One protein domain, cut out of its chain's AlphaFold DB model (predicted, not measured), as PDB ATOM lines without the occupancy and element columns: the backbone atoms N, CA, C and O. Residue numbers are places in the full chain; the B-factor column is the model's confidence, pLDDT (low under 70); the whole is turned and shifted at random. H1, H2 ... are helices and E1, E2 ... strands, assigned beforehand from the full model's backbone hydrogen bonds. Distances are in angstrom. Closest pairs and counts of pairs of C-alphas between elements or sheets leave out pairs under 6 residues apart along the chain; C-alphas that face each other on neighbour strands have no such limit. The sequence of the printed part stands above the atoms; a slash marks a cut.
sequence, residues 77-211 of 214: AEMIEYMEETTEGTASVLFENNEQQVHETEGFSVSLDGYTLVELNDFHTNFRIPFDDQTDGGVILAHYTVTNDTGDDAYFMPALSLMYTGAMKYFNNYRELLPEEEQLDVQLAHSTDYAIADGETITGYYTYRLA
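AT A GLANCE: This is residues 77 to 211 of the 214 residues of an uncharacterized protein of Geomicrobium sp. JCM 19055 (UniProt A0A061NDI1). A long, twisted antiparallel sheet makes the length of this domain: E3, E4 and E5 run side by side, and E1 and E2 follow one another along the free side of E3. The helix H1 packs on one face of the sheet near E1, the tiny H2 is on the opposite face beside E5, and long loops fill much of the rest. The printed part has 135 residues, with two named helices and five named strands in the order H1 E1 E2 E3 E4 H2 E5; the class is mixed, helices and strands, with under half of the residues in named elements. The whole is compact, with a radius of gyration of the C-alphas of 15.8 A, yet elongated in outline, 49 by 31 by 26 A.

IN THESE COORDINATES: H1 is residues 77 to 87, 15.3 A long, and begins at C-alpha 77 at (148.782, 241.061, 121.511). E1, residues 90 to 97, is 21.1 A long and bends by 54 degrees at residue 94. E2 is residues 101 to 105. E3, residues 108 to 121, is the longest strand at 37.7 A, from C-alpha 108 at (143.361, 238.543, 149.317). E4, residues 137 to 148, measures 35.4 A. H2 is residues 184 to 187. E5, residues 201 to 210, measures 28.9 A and ends at C-alpha 210 at (130.801, 246.876, 124.573).

HOW THE PARTS SIT: E3 has three neighbours in the branched sheet. E1, beside residues 114 to 121, and E2, beside residues 108 to 112, lie on one side of it, and E4 on the other side. E2, E3 and E4 form a meander, each strand the antiparallel neighbour of the one before; E2 and E3 are a hairpin, as are E3 and E4. Across the neighbour strands E1 and E3, N 92 and O 119 are within hydrogen-bond range at 2.9 A; across E2 and E3, N 103 and O 110 are within that range at 2.8 A, and across E3 and E4, N 111 and O 145 at 2.8 A. E5 is antiparallel to E4 at 160 degrees, with N 146 and O 202 at 2.8 A. H1 is on the sheet; its closest C-alphas to E1 are those of Glu 84 and Thr 90, 5.3 A apart. H2 is on the opposite face, at a height over the sheet of 5.4 A; it lies over none of the strands, but only just, with 2 of its 4 C-alphas falling on E5. The C-alphas of Leu 184 and Gly 204, the closest of H2 and E5, are 4.2 A apart. In H1 every O i to N i+4 pair is within hydrogen-bond range; H2 is too short for such a pair. H1 and H2 are apart.

THE WHOLE: The C-alphas of Asp 122 and Gly 151, the two farthest apart, are 49.0 A from each other. The printed part has no cut. The links E3 to E4, E4 to H2 and H2 to E5 are long, with 15, 35 and 13 residues; residues 154 to 155 pair with residues 195 to 196, antiparallel. The mean pLDDT of the printed part is 95.7, and no printed residue is under 70.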
ATOM      1  N   ALA A  77     148.668 241.331 122.942       96.25
ATOM      2  CA  ALA A  77     148.782 241.061 121.511       96.25
ATOM      3  C   ALA A  77     148.350 239.633 121.140       96.25
ATOM      4  O   ALA A  77     147.583 239.466 120.195       96.25
ATOM      5  N   GLU A  78     148.779 238.625 121.904       96.38
ATOM      6  CA  GLU A  78     148.406 237.225 121.654       96.38
ATOM      7  C   GLU A  78     146.898 237.007 121.845       96.38
ATOM      8  O   GLU A  78     146.251 236.296 121.076       96.38
ATOM      9  N   MET A  79     146.306 237.671 122.842       97.88
ATOM     10  CA  MET A  79     144.870 237.575 123.107       97.88
ATOM     11  C   MET A  79     144.052 238.258 122.011       97.88
ATOM     12  O   MET A  79     142.987 237.776 121.635       97.88
ATOM     13  N   ILE A  80     144.547 239.377 121.481       98.12
ATOM     14  CA  ILE A  80     143.925 240.083 120.361       98.12
ATOM     15  C   ILE A  80     143.999 239.234 119.085       98.12
ATOM     16  O   ILE A  80     142.986 239.106 118.401       98.12
ATOM     17  N   GLU A  81     145.138 238.601 118.798       98.12
ATOM     18  CA  GLU A  81     145.271 237.668 117.668       98.12
ATOM     19  C   GLU A  81     144.274 236.507 117.801       98.12
ATOM     20  O   GLU A  81     143.529 236.216 116.864       98.12
ATOM     21  N   TYR A  82     144.152 235.919 118.997       98.19
ATOM     22  CA  TYR A  82     143.139 234.897 119.267       98.19
ATOM     23  C   TYR A  82     141.709 235.399 119.002       98.19
ATOM     24  O   TYR A  82     140.879 234.656 118.466       98.19
ATOM     25  N   MET A  83     141.394 236.653 119.352       97.56
ATOM     26  CA  MET A  83     140.088 237.253 119.055       97.56
ATOM     27  C   MET A  83     139.844 237.379 117.553       97.56
ATOM     28  O   MET A  83     138.749 237.040 117.097       97.56
ATOM     29  N   GLU A  84     140.827 237.836 116.778       98.38
ATOM     30  CA  GLU A  84     140.720 237.924 115.316       98.38
ATOM     31  C   GLU A  84     140.476 236.546 114.699       98.38
ATOM     32  O   GLU A  84     139.524 236.366 113.935       98.38
ATOM     33  N   GLU A  85     141.273 235.547 115.087       98.38
ATOM     34  CA  GLU A  85     141.142 234.174 114.595       98.38
ATOM     35  C   GLU A  85     139.784 233.561 114.947       98.38
ATOM     36  O   GLU A  85     139.124 232.959 114.098       98.38
ATOM     37  N   THR A  86     139.348 233.729 116.195       97.81
ATOM     38  CA  THR A  86     138.096 233.149 116.691       97.81
ATOM     39  C   THR A  86     136.881 233.777 116.025       97.81
ATOM     40  O   THR A  86     135.906 233.086 115.723       97.81
ATOM     41  N   THR A  87     136.930 235.088 115.797       97.25
ATOM     42  CA  THR A  87     135.808 235.845 115.239       97.25
ATOM     43  C   THR A  87     135.818 235.918 113.713       97.25
ATOM     44  O   THR A  87     134.802 236.291 113.123       97.25
ATOM     45  N   GLU A  88     136.926 235.531 113.074       98.25
ATOM     46  CA  GLU A  88     137.214 235.741 111.649       98.25
ATOM     47  C   GLU A  88     137.137 237.228 111.234       98.25
ATOM     48  O   GLU A  88     136.855 237.539 110.075       98.25
ATOM     49  N   GLY A  89     137.341 238.137 112.191       97.44
ATOM     50  CA  GLY A  89     137.279 239.587 112.011       97.44
ATOM     51  C   GLY A  89     138.656 240.248 112.041       97.44
ATOM     52  O   GLY A  89     139.688 239.603 111.869       97.44
ATOM     53  N   THR A  90     138.657 241.559 112.271       98.25
ATOM     54  CA  THR A  90     139.875 242.350 112.496       98.25
ATOM     55  C   THR A  90     139.777 243.113 113.804       98.25
ATOM     56  O   THR A  90     138.683 243.509 114.208       98.25
ATOM     57  N   ALA A  91     140.915 243.331 114.451       97.62
ATOM     58  CA  ALA A  91     141.014 244.010 115.727       97.62
ATOM     59  C   ALA A  91     141.922 245.240 115.640       97.62
ATOM     60  O   ALA A  91     142.905 245.288 114.901       97.62
ATOM     61  N   SER A  92     141.601 246.279 116.404       97.12
ATOM     62  CA  SER A  92     142.440 247.471 116.531       97.12
ATOM     63  C   SER A  92     142.395 248.006 117.952       97.12
ATOM     64  O   SER A  92     141.323 248.221 118.511       97.12
ATOM     65  N   VAL A  93     143.562 248.241 118.547       97.50
ATOM     66  CA  VAL A  93     143.663 248.846 119.879       97.50
ATOM     67  C   VAL A  93     143.318 250.332 119.788       97.50
ATOM     68  O   VAL A  93     143.967 251.084 119.061       97.50
ATOM     69  N   LEU A  94     142.296 250.755 120.531       96.81
ATOM     70  CA  LEU A  94     141.870 252.152 120.644       96.81
ATOM     71  C   LEU A  94     142.506 252.857 121.844       96.81
ATOM     72  O   LEU A  94     142.721 254.069 121.810       96.81
ATOM     73  N   PHE A  95     142.753 252.113 122.920       96.25
ATOM     74  CA  PHE A  95     143.279 252.639 124.171       96.25
ATOM     75  C   PHE A  95     143.933 251.523 124.981       96.25
ATOM     76  O   PHE A  95     143.467 250.391 124.941       96.25
ATOM     77  N   GLU A  96     144.955 251.863 125.757       96.81
ATOM     78  CA  GLU A  96     145.630 250.955 126.679       96.81
ATOM     79  C   GLU A  96     145.964 251.701 127.972       96.81
ATOM     80  O   GLU A  96     146.345 252.875 127.943       96.81
ATOM     81  N   ASN A  97     145.798 251.025 129.105       95.81
ATOM     82  CA  ASN A  97     146.198 251.501 130.419       95.81
ATOM     83  C   ASN A  97     146.860 250.347 131.179       95.81
ATOM     84  O   ASN A  97     146.226 249.320 131.407       95.81
ATOM     85  N   ASN A  98     148.112 250.560 131.578       95.38
ATOM     86  CA  ASN A  98     148.940 249.598 132.311       95.38
ATOM     87  C   ASN A  98     149.212 250.063 133.757       95.38
ATOM     88  O   ASN A  98     150.172 249.631 134.385       95.38
ATOM     89  N   GLU A  99     148.414 251.006 134.262       95.56
ATOM     90  CA  GLU A  99     148.457 251.451 135.650       95.56
ATOM     91  C   GLU A  99     147.667 250.466 136.513       95.56
ATOM     92  O   GLU A  99     146.443 250.323 136.387       95.56
ATOM     93  N   GLN A 100     148.389 249.790 137.403       96.69
ATOM     94  CA  GLN A 100     147.814 248.778 138.270       96.69
ATOM     95  C   GLN A 100     146.859 249.399 139.297       96.69
ATOM     96  O   GLN A 100     147.170 250.382 139.969       96.69
ATOM     97  N   GLN A 101     145.701 248.767 139.474       96.44
ATOM     98  CA  GLN A 101     144.724 249.112 140.504       96.44
ATOM     99  C   GLN A 101     144.518 247.919 141.431       96.44
ATOM    100  O   GLN A 101     143.999 246.890 141.003       96.44
ATOM    101  N   VAL A 102     144.892 248.066 142.704       97.44
ATOM    102  CA  VAL A 102     144.833 246.991 143.705       97.44
ATOM    103  C   VAL A 102     143.649 247.187 144.649       97.44
ATOM    104  O   VAL A 102     143.383 248.291 145.131       97.44
ATOM    105  N   HIS A 103     142.946 246.098 144.946       95.50
ATOM    106  CA  HIS A 103     141.898 246.036 145.951       95.50
ATOM    107  C   HIS A 103     142.133 244.869 146.912       95.50
ATOM    108  O   HIS A 103     142.164 243.709 146.504       95.50
ATOM    109  N   GLU A 104     142.248 245.174 148.201       96.12
ATOM    110  CA  GLU A 104     142.409 244.172 149.255       96.12
ATOM    111  C   GLU A 104     141.049 243.798 149.861       96.12
ATOM    112  O   GLU A 104     140.259 244.665 150.247       96.12
ATOM    113  N   THR A 105     140.775 242.500 149.996       90.81
ATOM    114  CA  THR A 105     139.557 242.003 150.646       90.81
ATOM    115  C   THR A 105     139.793 240.666 151.332       90.81
ATOM    116  O   THR A 105     140.311 239.735 150.731       90.81
ATOM    117  N   GLU A 106     139.377 240.548 152.596       90.19
ATOM    118  CA  GLU A 106     139.374 239.282 153.355       90.19
ATOM    119  C   GLU A 106     140.710 238.501 153.324       90.19
ATOM    120  O   GLU A 106     140.714 237.278 153.421       90.19
ATOM    121  N   GLY A 107     141.843 239.212 153.234       94.75
ATOM    122  CA  GLY A 107     143.182 238.613 153.153       94.75
ATOM    123  C   GLY A 107     143.605 238.177 151.748       94.75
ATOM    124  O   GLY A 107     144.565 237.435 151.620       94.75
ATOM    125  N   PHE A 108     142.912 238.626 150.704       97.31
ATOM    126  CA  PHE A 108     143.361 238.543 149.317       97.31
ATOM    127  C   PHE A 108     143.686 239.930 148.775       97.31
ATOM    128  O   PHE A 108     142.967 240.891 149.071       97.31
ATOM    129  N   SER A 109     144.682 239.996 147.902       97.50
ATOM    130  CA  SER A 109     144.950 241.149 147.045       97.50
ATOM    131  C   SER A 109     144.480 240.832 145.629       97.50
ATOM    132  O   SER A 109     144.915 239.853 145.029       97.50
ATOM    133  N   VAL A 110     143.559 241.632 145.094       97.25
ATOM    134  CA  VAL A 110     143.067 241.503 143.718       97.25
ATOM    135  C   VAL A 110     143.473 242.749 142.953       97.25
ATOM    136  O   VAL A 110     143.046 243.845 143.313       97.25
ATOM    137  N   SER A 111     144.261 242.603 141.895       97.69
ATOM    138  CA  SER A 111     144.676 243.718 141.048       97.69
ATOM    139  C   SER A 111     144.107 243.614 139.641       97.69
ATOM    140  O   SER A 111     144.020 242.536 139.057       97.69
ATOM    141  N   LEU A 112     143.706 244.762 139.096       97.62
ATOM    142  CA  LEU A 112     143.626 244.996 137.660       97.62
ATOM    143  C   LEU A 112     144.997 245.523 137.242       97.62
ATOM    144  O   LEU A 112     145.318 246.669 137.543       97.62
ATOM    145  N   ASP A 113     145.807 244.686 136.603       97.81
ATOM    146  CA  ASP A 113     147.189 245.044 136.241       97.81
ATOM    147  C   ASP A 113     147.234 245.970 135.028       97.81
ATOM    148  O   ASP A 113     148.125 246.799 134.892       97.81
ATOM    149  N   GLY A 114     146.232 245.844 134.164       97.50
ATOM    150  CA  GLY A 114     146.021 246.726 133.038       97.50
ATOM    151  C   GLY A 114     144.851 246.267 132.186       97.50
ATOM    152  O   GLY A 114     144.283 245.183 132.375       97.50
ATOM    153  N   TYR A 115     144.472 247.105 131.234       97.75
ATOM    154  CA  TYR A 115     143.441 246.789 130.262       97.75
ATOM    155  C   TYR A 115     143.651 247.530 128.947       97.75
ATOM    156  O   TYR A 115     144.201 248.630 128.895       97.75
ATOM    157  N   THR A 116     143.116 246.949 127.882       97.94
ATOM    158  CA  THR A 116     143.069 247.554 126.555       97.94
ATOM    159  C   THR A 116     141.638 247.574 126.026       97.94
ATOM    160  O   THR A 116     140.855 246.651 126.264       97.94
ATOM    161  N   LEU A 117     141.269 248.658 125.344       97.50
ATOM    162  CA  LEU A 117     140.029 248.760 124.584       97.50
ATOM    163  C   LEU A 117     140.331 248.424 123.128       97.50
ATOM    164  O   LEU A 117     141.046 249.159 122.448       97.50
ATOM    165  N   VAL A 118     139.728 247.346 122.653       97.75
ATOM    166  CA  VAL A 118     139.872 246.822 121.298       97.75
ATOM    167  C   VAL A 118     138.588 247.091 120.525       97.75
ATOM    168  O   VAL A 118     137.495 246.788 120.998       97.75
ATOM    169  N   GLU A 119     138.710 247.649 119.331       97.38
ATOM    170  CA  GLU A 119     137.651 247.655 118.329       97.38
ATOM    171  C   GLU A 119     137.739 246.364 117.514       97.38
ATOM    172  O   GLU A 119     138.788 246.079 116.939       97.38
ATOM    173  N   LEU A 120     136.659 245.586 117.478       96.94
ATOM    174  CA  LEU A 120     136.498 244.424 116.608       96.94
ATOM    175  C   LEU A 120     135.560 244.792 115.460       96.94
ATOM    176  O   LEU A 120     134.433 245.217 115.708       96.94
ATOM    177  N   ASN A 121     136.008 244.577 114.226       97.06
ATOM    178  CA  ASN A 121     135.264 244.900 113.011       97.06
ATOM    179  C   ASN A 121     135.132 243.683 112.090       97.06
ATOM    180  O   ASN A 121     136.002 242.804 112.069       97.06
ATOM    181  N   ASP A 122     134.069 243.680 111.284       97.06
ATOM    182  CA  ASP A 122     133.812 242.706 110.215       97.06
ATOM    183  C   ASP A 122     133.814 241.229 110.672       97.06
ATOM    184  O   ASP A 122     134.103 240.324 109.885       97.06
ATOM    185  N   PHE A 123     133.471 240.946 111.933       97.12
ATOM    186  CA  PHE A 123     133.473 239.569 112.431       97.12
ATOM    187  C   PHE A 123     132.304 238.727 111.902       97.12
ATOM    188  O   PHE A 123     131.220 239.215 111.561       97.12
ATOM    189  N   HIS A 124     132.491 237.406 111.880       97.75
ATOM    190  CA  HIS A 124     131.492 236.472 111.379       97.75
ATOM    191  C   HIS A 124     130.172 236.572 112.166       97.75
ATOM    192  O   HIS A 124     130.135 236.607 113.396       97.75
ATOM    193  N   THR A 125     129.038 236.489 111.461       96.69
ATOM    194  CA  THR A 125     127.677 236.648 112.028       96.69
ATOM    195  C   THR A 125     127.304 235.694 113.175       96.69
ATOM    196  O   THR A 125     126.272 235.891 113.817       96.69
ATOM    197  N   ASN A 126     128.124 234.678 113.457       95.94
ATOM    198  CA  ASN A 126     127.935 233.779 114.599       95.94
ATOM    199  C   ASN A 126     128.110 234.522 115.930       95.94
ATOM    200  O   ASN A 126     127.460 234.166 116.911       95.94
ATOM    201  N   PHE A 127     128.911 235.587 115.939       94.50
ATOM    202  CA  PHE A 127     129.197 236.383 117.127       94.50
ATOM    203  C   PHE A 127     128.250 237.573 117.295       94.50
ATOM    204  O   PHE A 127     128.294 238.237 118.316       94.50
ATOM    205  N   ARG A 128     127.323 237.833 116.363       94.31
ATOM    206  CA  ARG A 128     126.514 239.067 116.389       94.31
ATOM    207  C   ARG A 128     125.601 239.224 117.608       94.31
ATOM    208  O   ARG A 128     125.389 240.330 118.081       94.31
ATOM    209  N   ILE A 129     125.041 238.126 118.122       92.69
ATOM    210  CA  ILE A 129     124.068 238.159 119.231       92.69
ATOM    211  C   ILE A 129     124.702 238.772 120.500       92.69
ATOM    212  O   ILE A 129     124.105 239.671 121.089       92.69
ATOM    213  N   PRO A 130     125.905 238.333 120.917       90.44
ATOM    214  CA  PRO A 130     126.771 239.025 121.870       90.44
ATOM    215  C   PRO A 130     126.917 240.548 121.743       90.44
ATOM    216  O   PRO A 130     127.089 241.209 122.769       90.44
ATOM    217  N   PHE A 131     126.873 241.070 120.515       93.00
ATOM    218  CA  PHE A 131     127.164 242.455 120.138       93.00
ATOM    219  C   PHE A 131     125.921 243.155 119.558       93.00
ATOM    220  O   PHE A 131     126.006 243.896 118.585       93.00
ATOM    221  N   ASP A 132     124.744 242.898 120.136       91.44
ATOM    222  CA  ASP A 132     123.474 243.548 119.773       91.44
ATOM    223  C   ASP A 132     123.137 243.460 118.264       91.44
ATOM    224  O   ASP A 132     122.734 244.425 117.610       91.44
ATOM    225  N   ASP A 133     123.301 242.251 117.718       94.25
ATOM    226  CA  ASP A 133     123.081 241.886 116.313       94.25
ATOM    227  C   ASP A 133     123.992 242.612 115.296       94.25
ATOM    228  O   ASP A 133     123.740 242.522 114.090       94.25
ATOM    229  N   GLN A 134     125.072 243.258 115.755       94.56
ATOM    230  CA  GLN A 134     126.105 243.872 114.910       94.56
ATOM    231  C   GLN A 134     127.256 242.907 114.598       94.56
ATOM    232  O   GLN A 134     127.454 241.910 115.291       94.56
ATOM    233  N   THR A 135     128.021 243.215 113.550       96.25
ATOM    234  CA  THR A 135     129.293 242.547 113.206       96.25
ATOM    235  C   THR A 135     130.518 243.382 113.576       96.25
ATOM    236  O   THR A 135     131.624 243.070 113.151       96.25
ATOM    237  N   ASP A 136     130.296 244.426 114.376       95.88
ATOM    238  CA  ASP A 136     131.297 245.378 114.840       95.88
ATOM    239  C   ASP A 136     131.003 245.726 116.309       95.88
ATOM    240  O   ASP A 136     129.838 245.771 116.728       95.88
ATOM    241  N   GLY A 137     132.033 245.973 117.115       94.94
ATOM    242  CA  GLY A 137     131.864 246.287 118.532       94.94
ATOM    243  C   GLY A 137     133.171 246.517 119.281       94.94
ATOM    244  O   GLY A 137     134.254 246.259 118.772       94.94
ATOM    245  N   GLY A 138     133.068 247.002 120.515       95.31
ATOM    246  CA  GLY A 138     134.211 247.168 121.407       95.31
ATOM    247  C   GLY A 138     134.383 245.974 122.344       95.31
ATOM    248  O   GLY A 138     133.410 245.331 122.742       95.31
ATOM    249  N   VAL A 139     135.613 245.705 122.759       97.12
ATOM    250  CA  VAL A 139     135.943 244.746 123.814       97.12
ATOM    251  C   VAL A 139     136.968 245.383 124.737       97.12
ATOM    252  O   VAL A 139     138.017 245.825 124.287       97.12
ATOM    253  N   ILE A 140     136.677 245.425 126.034       97.75
ATOM    254  CA  ILE A 140     137.712 245.670 127.040       97.75
ATOM    255  C   ILE A 140     138.342 244.327 127.373       97.75
ATOM    256  O   ILE A 140     137.649 243.437 127.863       97.75
ATOM    257  N   LEU A 141     139.636 244.194 127.121       98.12
ATOM    258  CA  LEU A 141     140.457 243.076 127.555       98.12
ATOM    259  C   LEU A 141     141.217 243.507 128.808       98.12
ATOM    260  O   LEU A 141     141.983 244.463 128.753       98.12
ATOM    261  N   ALA A 142     140.980 242.835 129.928       98.06
ATOM    262  CA  ALA A 142     141.545 243.176 131.228       98.06
ATOM    263  C   ALA A 142     142.402 242.023 131.756       98.06
ATOM    264  O   ALA A 142     141.956 240.875 131.716       98.06
ATOM    265  N   HIS A 143     143.594 242.340 132.263       98.31
ATOM    266  CA  HIS A 143     144.470 241.399 132.954       98.31
ATOM    267  C   HIS A 143     144.321 241.575 134.464       98.31
ATOM    268  O   HIS A 143     144.451 242.685 134.984       98.31
ATOM    269  N   TYR A 144     144.029 240.481 135.153       97.88
ATOM    270  CA  TYR A 144     143.815 240.465 136.588       97.88
ATOM    271  C   TYR A 144     144.793 239.524 137.272       97.88
ATOM    272  O   TYR A 144     145.081 238.442 136.760       97.88
ATOM    273  N   THR A 145     145.177 239.892 138.488       97.81
ATOM    274  CA  THR A 145     145.975 239.064 139.382       97.81
ATOM    275  C   THR A 145     145.272 238.923 140.733       97.81
ATOM    276  O   THR A 145     144.690 239.874 141.253       97.81
ATOM    277  N   VAL A 146     145.277 237.713 141.293       98.00
ATOM    278  CA  VAL A 146     144.735 237.391 142.620       98.00
ATOM    279  C   VAL A 146     145.834 236.747 143.454       98.00
ATOM    280  O   VAL A 146     146.325 235.678 143.092       98.00
ATOM    281  N   THR A 147     146.169 237.352 144.588       98.31
ATOM    282  CA  THR A 147     147.153 236.846 145.552       98.31
ATOM    283  C   THR A 147     146.464 236.467 146.860       98.31
ATOM    284  O   THR A 147     145.608 237.204 147.355       98.31
ATOM    285  N   ASN A 148     146.807 235.300 147.411       98.31
ATOM    286  CA  ASN A 148     146.350 234.867 148.731       98.31
ATOM    287  C   ASN A 148     147.341 235.312 149.817       98.31
ATOM    288  O   ASN A 148     148.404 234.717 149.966       98.31
ATOM    289  N   ASP A 149     146.944 236.299 150.616       97.62
ATOM    290  CA  ASP A 149     147.726 236.876 151.716       97.62
ATOM    291  C   ASP A 149     147.168 236.473 153.099       97.62
ATOM    292  O   ASP A 149     147.406 237.138 154.112       97.62
ATOM    293  N   THR A 150     146.377 235.395 153.169       96.75
ATOM    294  CA  THR A 150     145.686 234.998 154.407       96.75
ATOM    295  C   THR A 150     146.599 234.325 155.439       96.75
ATOM    296  O   THR A 150     146.241 234.289 156.621       96.75
ATOM    297  N   GLY A 151     147.773 233.819 155.038       96.81
ATOM    298  CA  GLY A 151     148.680 233.043 155.892       96.81
ATOM    299  C   GLY A 151     148.366 231.542 155.955       96.81
ATOM    300  O   GLY A 151     149.017 230.822 156.715       96.81
ATOM    301  N   ASP A 152     147.367 231.077 155.200       97.31
ATOM    302  CA  ASP A 152     146.939 229.683 155.058       97.31
ATOM    303  C   ASP A 152     146.437 229.444 153.614       97.31
ATOM    304  O   ASP A 152     146.161 230.383 152.868       97.31
ATOM    305  N   ASP A 153     146.271 228.184 153.200       97.50
ATOM    306  CA  ASP A 153     145.577 227.876 151.940       97.50
ATOM    307  C   ASP A 153     144.118 228.362 152.019       97.50
ATOM    308  O   ASP A 153     143.401 228.065 152.983       97.50
ATOM    309  N   ALA A 154     143.656 229.073 150.992       97.25
ATOM    310  CA  ALA A 154     142.340 229.702 150.986       97.25
ATOM    311  C   ALA A 154     141.611 229.510 149.652       97.25
ATOM    312  O   ALA A 154     142.148 228.964 148.689       97.25
ATOM    313  N   TYR A 155     140.343 229.927 149.614       96.38
ATOM    314  CA  TYR A 155     139.468 229.744 148.461       96.38
ATOM    315  C   TYR A 155     138.993 231.085 147.923       96.38
ATOM    316  O   TYR A 155     138.396 231.865 148.668       96.38
ATOM    317  N   PHE A 156     139.182 231.316 146.625       95.62
ATOM    318  CA  PHE A 156     138.753 232.539 145.961       95.62
ATOM    319  C   PHE A 156     137.909 232.229 144.726       95.62
ATOM    320  O   PHE A 156     138.380 231.655 143.747       95.62
ATOM    321  N   MET A 157     136.642 232.640 144.760       93.75
ATOM    322  CA  MET A 157     135.741 232.531 143.614       93.75
ATOM    323  C   MET A 157     135.654 233.895 142.915       93.75
ATOM    324  O   MET A 157     135.039 234.808 143.475       93.75
ATOM    325  N   PRO A 158     136.224 234.058 141.707       89.94
ATOM    326  CA  PRO A 158     136.219 235.346 141.030       89.94
ATOM    327  C   PRO A 158     134.794 235.740 140.624       89.94
ATOM    328  O   PRO A 158     134.075 234.990 139.964       89.94
ATOM    329  N   ALA A 159     134.387 236.947 141.018       88.94
ATOM    330  CA  ALA A 159     133.100 237.549 140.676       88.94
ATOM    331  C   ALA A 159     133.304 238.970 140.120       88.94
ATOM    332  O   ALA A 159     132.720 239.941 140.603       88.94
ATOM    333  N   LEU A 160     134.180 239.091 139.119       93.50
ATOM    334  CA  LEU A 160     134.585 240.371 138.540       93.50
ATOM    335  C   LEU A 160     133.598 240.804 137.450       93.50
ATOM    336  O   LEU A 160     133.386 240.100 136.461       93.50
ATOM    337  N   SER A 161     133.011 241.988 137.614       93.44
ATOM    338  CA  SER A 161     132.076 242.565 136.646       93.44
ATOM    339  C   SER A 161     132.401 244.027 136.379       93.44
ATOM    340  O   SER A 161     132.817 244.754 137.279       93.44
ATOM    341  N   LEU A 162     132.186 244.455 135.140       94.06
ATOM    342  CA  LEU A 162     132.390 245.826 134.707       94.06
ATOM    343  C   LEU A 162     131.073 246.611 134.782       94.06
ATOM    344  O   LEU A 162     130.030 246.170 134.291       94.06
ATOM    345  N   MET A 163     131.149 247.812 135.348       91.88
ATOM    346  CA  MET A 163     130.115 248.842 135.306       91.88
ATOM    347  C   MET A 163     130.797 250.175 134.998       91.88
ATOM    348  O   MET A 163     131.812 250.501 135.605       91.88
ATOM    349  N   TYR A 164     130.238 250.951 134.078       88.69
ATOM    350  CA  TYR A 164     130.750 252.272 133.710       88.69
ATOM    351  C   TYR A 164     129.620 253.303 133.701       88.69
ATOM    352  O   TYR A 164     128.438 252.957 133.690       88.69
ATOM    353  N   THR A 165     129.966 254.590 133.715       89.81
ATOM    354  CA  THR A 165     128.973 255.673 133.690       89.81
ATOM    355  C   THR A 165     128.088 255.568 132.450       89.81
ATOM    356  O   THR A 165     128.575 255.599 131.327       89.81
ATOM    357  N   GLY A 166     126.775 255.461 132.659       88.12
ATOM    358  CA  GLY A 166     125.796 255.277 131.582       88.12
ATOM    359  C   GLY A 166     125.460 253.814 131.271       88.12
ATOM    360  O   GLY A 166     124.473 253.562 130.584       88.12
ATOM    361  N   ALA A 167     126.198 252.844 131.819       87.75
ATOM    362  CA  ALA A 167     125.814 251.441 131.740       87.75
ATOM    363  C   ALA A 167     124.518 251.180 132.527       87.75
ATOM    364  O   ALA A 167     124.360 251.589 133.676       87.75
ATOM    365  N   MET A 168     123.593 250.444 131.910       88.06
ATOM    366  CA  MET A 168     122.312 250.060 132.523       88.06
ATOM    367  C   MET A 168     122.350 248.660 133.162       88.06
ATOM    368  O   MET A 168     121.357 248.209 133.734       88.06
ATOM    369  N   LYS A 169     123.472 247.940 133.027       90.06
ATOM    370  CA  LYS A 169     123.688 246.568 133.514       90.06
ATOM    371  C   LYS A 169     125.174 246.317 133.783       90.06
ATOM    372  O   LYS A 169     126.018 246.996 133.208       90.06
ATOM    373  N   TYR A 170     125.467 245.300 134.591       92.38
ATOM    374  CA  TYR A 170     126.819 244.756 134.728       92.38
ATOM    375  C   TYR A 170     127.211 243.962 133.480       92.38
ATOM    376  O   TYR A 170     126.393 243.225 132.916       92.38
ATOM    377  N   PHE A 171     128.472 244.085 133.086       93.25
ATOM    378  CA  PHE A 171     129.090 243.294 132.033       93.25
ATOM    379  C   PHE A 171     129.991 242.243 132.679       93.25
ATOM    380  O   PHE A 171     130.819 242.559 133.528       93.25
ATOM    381  N   ASN A 172     129.801 240.986 132.293       93.75
ATOM    382  CA  ASN A 172     130.585 239.857 132.791       93.75
ATOM    383  C   ASN A 172     131.562 239.387 131.711       93.75
ATOM    384  O   ASN A 172     131.412 239.776 130.548       93.75
ATOM    385  N   ASN A 173     132.495 238.516 132.100       95.62
ATOM    386  CA  ASN A 173     133.451 237.901 131.184       95.62
ATOM    387  C   ASN A 173     132.750 237.265 129.971       95.62
ATOM    388  O   ASN A 173     131.797 236.493 130.138       95.62
ATOM    389  N   TYR A 174     133.237 237.538 128.762       95.44
ATOM    390  CA  TYR A 174     132.829 236.851 127.544       95.44
ATOM    391  C   TYR A 174     133.931 235.924 127.029       95.44
ATOM    392  O   TYR A 174     134.648 236.178 126.067       95.44
ATOM    393  N   ARG A 175     133.976 234.772 127.683       95.25
ATOM    394  CA  ARG A 175     134.984 233.716 127.573       95.25
ATOM    395  C   ARG A 175     135.335 233.232 126.168       95.25
ATOM    396  O   ARG A 175     136.427 232.727 125.971       95.25
ATOM    397  N   GLU A 176     134.425 233.342 125.204       95.75
ATOM    398  CA  GLU A 176     134.674 232.858 123.837       95.75
ATOM    399  C   GLU A 176     135.744 233.675 123.100       95.75
ATOM    400  O   GLU A 176     136.224 233.231 122.070       95.75
ATOM    401  N   LEU A 177     136.124 234.848 123.613       96.81
ATOM    402  CA  LEU A 177     137.147 235.715 123.020       96.81
ATOM    403  C   LEU A 177     138.546 235.522 123.619       96.81
ATOM    404  O   LEU A 177     139.420 236.348 123.384       96.81
ATOM    405  N   LEU A 178     138.759 234.477 124.418       97.50
ATOM    406  CA  LEU A 178     140.044 234.185 125.049       97.50
ATOM    407  C   LEU A 178     140.373 232.691 124.960       97.50
ATOM    408  O   LEU A 178     139.451 231.875 125.063       97.50
ATOM    409  N   PRO A 179     141.661 232.311 124.877       97.50
ATOM    410  CA  PRO A 179     142.087 230.938 125.134       97.50
ATOM    411  C   PRO A 179     141.605 230.473 126.514       97.50
ATOM    412  O   PRO A 179     141.504 231.274 127.443       97.50
ATOM    413  N   GLU A 180     141.270 229.191 126.668       96.62
ATOM    414  CA  GLU A 180     140.681 228.684 127.916       96.62
ATOM    415  C   GLU A 180     141.681 228.762 129.079       96.62
ATOM    416  O   GLU A 180     141.323 229.146 130.187       96.62
ATOM    417  N   GLU A 181     142.946 228.456 128.812       95.94
ATOM    418  CA  GLU A 181     144.055 228.490 129.764       95.94
ATOM    419  C   GLU A 181     144.377 229.897 130.292       95.94
ATOM    420  O   GLU A 181     144.782 230.046 131.444       95.94
ATOM    421  N   GLU A 182     144.113 230.929 129.493       97.31
ATOM    422  CA  GLU A 182     144.386 232.327 129.837       97.31
ATOM    423  C   GLU A 182     143.242 232.968 130.639       97.31
ATOM    424  O   GLU A 182     143.370 234.076 131.153       97.31
ATOM    425  N   GLN A 183     142.105 232.283 130.780       96.88
ATOM    426  CA  GLN A 183     140.941 232.799 131.497       96.88
ATOM    427  C   GLN A 183     141.089 232.630 133.011       96.88
ATOM    428  O   GLN A 183     141.173 231.511 133.527       96.88
ATOM    429  N   LEU A 184     140.992 233.733 133.760       96.81
ATOM    430  CA  LEU A 184     141.081 233.685 135.225       96.81
ATOM    431  C   LEU A 184     139.976 232.808 135.854       96.81
ATOM    432  O   LEU A 184     140.224 232.121 136.840       96.81
ATOM    433  N   ASP A 185     138.764 232.764 135.286       94.56
ATOM    434  CA  ASP A 185     137.675 231.914 135.800       94.56
ATOM    435  C   ASP A 185     137.841 230.422 135.484       94.56
ATOM    436  O   ASP A 185     137.133 229.600 136.065       94.56
ATOM    437  N   VAL A 186     138.762 230.061 134.588       95.38
ATOM    438  CA  VAL A 186     139.184 228.670 134.367       95.38
ATOM    439  C   VAL A 186     140.260 228.281 135.372       95.38
ATOM    440  O   VAL A 186     140.196 227.191 135.947       95.38
ATOM    441  N   GLN A 187     141.220 229.173 135.617       95.75
ATOM    442  CA  GLN A 187     142.279 228.951 136.600       95.75
ATOM    443  C   GLN A 187     141.712 228.873 138.030       95.75
ATOM    444  O   GLN A 187     142.110 228.016 138.821       95.75
ATOM    445  N   LEU A 188     140.696 229.687 138.331       95.75
ATOM    446  CA  LEU A 188     139.948 229.694 139.592       95.75
ATOM    447  C   LEU A 188     138.533 229.139 139.390       95.75
ATOM    448  O   LEU A 188     137.531 229.839 139.551       95.75
ATOM    449  N   ALA A 189     138.462 227.862 139.022       94.25
ATOM    450  CA  ALA A 189     137.223 227.144 138.756       94.25
ATOM    451  C   ALA A 189     136.926 226.083 139.823       94.25
ATOM    452  O   ALA A 189     137.772 225.675 140.616       94.25
ATOM    453  N   HIS A 190     135.729 225.495 139.752       92.88
ATOM    454  CA  HIS A 190     135.396 224.310 140.545       92.88
ATOM    455  C   HIS A 190     136.380 223.142 140.313       92.88
ATOM    456  O   HIS A 190     136.557 222.309 141.194       92.88
ATOM    457  N   SER A 191     137.013 223.023 139.140       92.75
ATOM    458  CA  SER A 191     138.013 221.975 138.876       92.75
ATOM    459  C   SER A 191     139.315 222.149 139.659       92.75
ATOM    460  O   SER A 191     140.017 221.159 139.853       92.75
ATOM    461  N   THR A 192     139.622 223.369 140.105       93.12
ATOM    462  CA  THR A 192     140.752 223.693 140.989       93.12
ATOM    463  C   THR A 192     140.297 223.886 142.439       93.12
ATOM    464  O   THR A 192     141.052 224.377 143.271       93.12
ATOM    465  N   ASP A 193     139.049 223.509 142.751       95.38
ATOM    466  CA  ASP A 193     138.369 223.758 144.027       95.38
ATOM    467  C   ASP A 193     138.337 225.240 144.446       95.38
ATOM    468  O   ASP A 193     137.979 225.530 145.583       95.38
ATOM    469  N   TYR A 194     138.651 226.177 143.538       96.12
ATOM    470  CA  TYR A 194     138.916 227.594 143.834       96.12
ATOM    471  C   TYR A 194     140.095 227.830 144.793       96.12
ATOM    472  O   TYR A 194     140.183 228.902 145.389       96.12
ATOM    473  N   ALA A 195     140.954 226.832 145.001       96.81
ATOM    474  CA  ALA A 195     142.020 226.892 145.991       96.81
ATOM    475  C   ALA A 195     143.219 227.703 145.484       96.81
ATOM    476  O   ALA A 195     143.644 227.534 144.343       96.81
ATOM    477  N   ILE A 196     143.778 228.532 146.363       97.81
ATOM    478  CA  ILE A 196     145.030 229.262 146.166       97.81
ATOM    479  C   ILE A 196     145.884 229.006 147.411       97.81
ATOM    480  O   ILE A 196     145.413 229.221 148.533       97.81
ATOM    481  N   ALA A 197     147.108 228.507 147.243       98.12
ATOM    482  CA  ALA A 197     148.008 228.270 148.371       98.12
ATOM    483  C   ALA A 197     148.430 229.590 149.040       98.12
ATOM    484  O   ALA A 197     148.327 230.661 148.442       98.12
ATOM    485  N   ASP A 198     148.895 229.535 150.289       97.81
ATOM    486  CA  ASP A 198     149.419 230.727 150.976       97.81
ATOM    487  C   ASP A 198     150.555 231.396 150.176       97.81
ATOM    488  O   ASP A 198     151.520 230.737 149.771       97.81
ATOM    489  N   GLY A 199     150.430 232.703 149.935       97.56
ATOM    490  CA  GLY A 199     151.357 233.504 149.134       97.56
ATOM    491  C   GLY A 199     151.347 233.204 147.629       97.56
ATOM    492  O   GLY A 199     152.138 233.791 146.888       97.56
ATOM    493  N   GLU A 200     150.499 232.289 147.150       98.31
ATOM    494  CA  GLU A 200     150.362 232.007 145.721       98.31
ATOM    495  C   GLU A 200     149.581 233.118 145.017       98.31
ATOM    496  O   GLU A 200     148.707 233.777 145.585       98.31
ATOM    497  N   THR A 201     149.930 233.320 143.749       98.06
ATOM    498  CA  THR A 201     149.336 234.314 142.866       98.06
ATOM    499  C   THR A 201     148.827 233.633 141.601       98.06
ATOM    500  O   THR A 201     149.558 232.859 140.985       98.06
ATOM    501  N   ILE A 202     147.588 233.934 141.216       98.06
ATOM    502  CA  ILE A 202     146.937 233.431 140.004       98.06
ATOM    503  C   ILE A 202     146.580 234.617 139.111       98.06
ATOM    504  O   ILE A 202     145.980 235.585 139.579       98.06
ATOM    505  N   THR A 203     146.935 234.538 137.833       97.62
ATOM    506  CA  THR A 203     146.807 235.641 136.872       97.62
ATOM    507  C   THR A 203     145.996 235.210 135.666       97.62
ATOM    508  O   THR A 203     146.179 234.100 135.177       97.62
ATOM    509  N   GLY A 204     145.150 236.072 135.123       97.38
ATOM    510  CA  GLY A 204     144.459 235.755 133.880       97.38
ATOM    511  C   GLY A 204     143.601 236.887 133.349       97.38
ATOM    512  O   GLY A 204     143.463 237.949 133.955       97.38
ATOM    513  N   TYR A 205     142.991 236.633 132.199       98.00
ATOM    514  CA  TYR A 205     142.286 237.634 131.419       98.00
ATOM    515  C   TYR A 205     140.774 237.480 131.493       98.00
ATOM    516  O   TYR A 205     140.228 236.374 131.551       98.00
ATOM    517  N   TYR A 206     140.095 238.622 131.433       98.00
ATOM    518  CA  TYR A 206     138.658 238.748 131.207       98.00
ATOM    519  C   TYR A 206     138.418 239.641 129.988       98.00
ATOM    520  O   TYR A 206     139.136 240.615 129.764       98.00
ATOM    521  N   THR A 207     137.353 239.365 129.241       97.50
ATOM    522  CA  THR A 207     136.860 240.242 128.175       97.50
ATOM    523  C   THR A 207     135.466 240.765 128.502       97.50
ATOM    524  O   THR A 207     134.560 240.017 128.870       97.50
ATOM    525  N   TYR A 208     135.253 242.065 128.321       96.75
ATOM    526  CA  TYR A 208     133.956 242.711 128.485       96.75
ATOM    527  C   TYR A 208     133.529 243.336 127.164       96.75
ATOM    528  O   TYR A 208     134.116 244.311 126.700       96.75
ATOM    529  N   ARG A 209     132.479 242.786 126.555       93.62
ATOM    530  CA  ARG A 209     131.942 243.318 125.297       93.62
ATOM    531  C   ARG A 209     131.200 244.629 125.531       93.62
ATOM    532  O   ARG A 209     130.299 244.696 126.370       93.62
ATOM    533  N   LEU A 210     131.503 245.612 124.704       89.50
ATOM    534  CA  LEU A 210     130.801 246.876 124.573       89.50
ATOM    535  C   LEU A 210     130.097 246.876 123.216       89.50
ATOM    536  O   LEU A 210     130.727 246.994 122.168       89.50
ATOM    537  N   ALA A 211     128.781 246.708 123.219       74.75
ATOM    538  CA  ALA A 211     128.004 246.913 122.005       74.75
ATOM    539  C   ALA A 211     127.886 248.416 121.708       74.75
ATOM    540  O   ALA A 211     127.900 249.234 122.633       74.75
TER     541      ALA A 211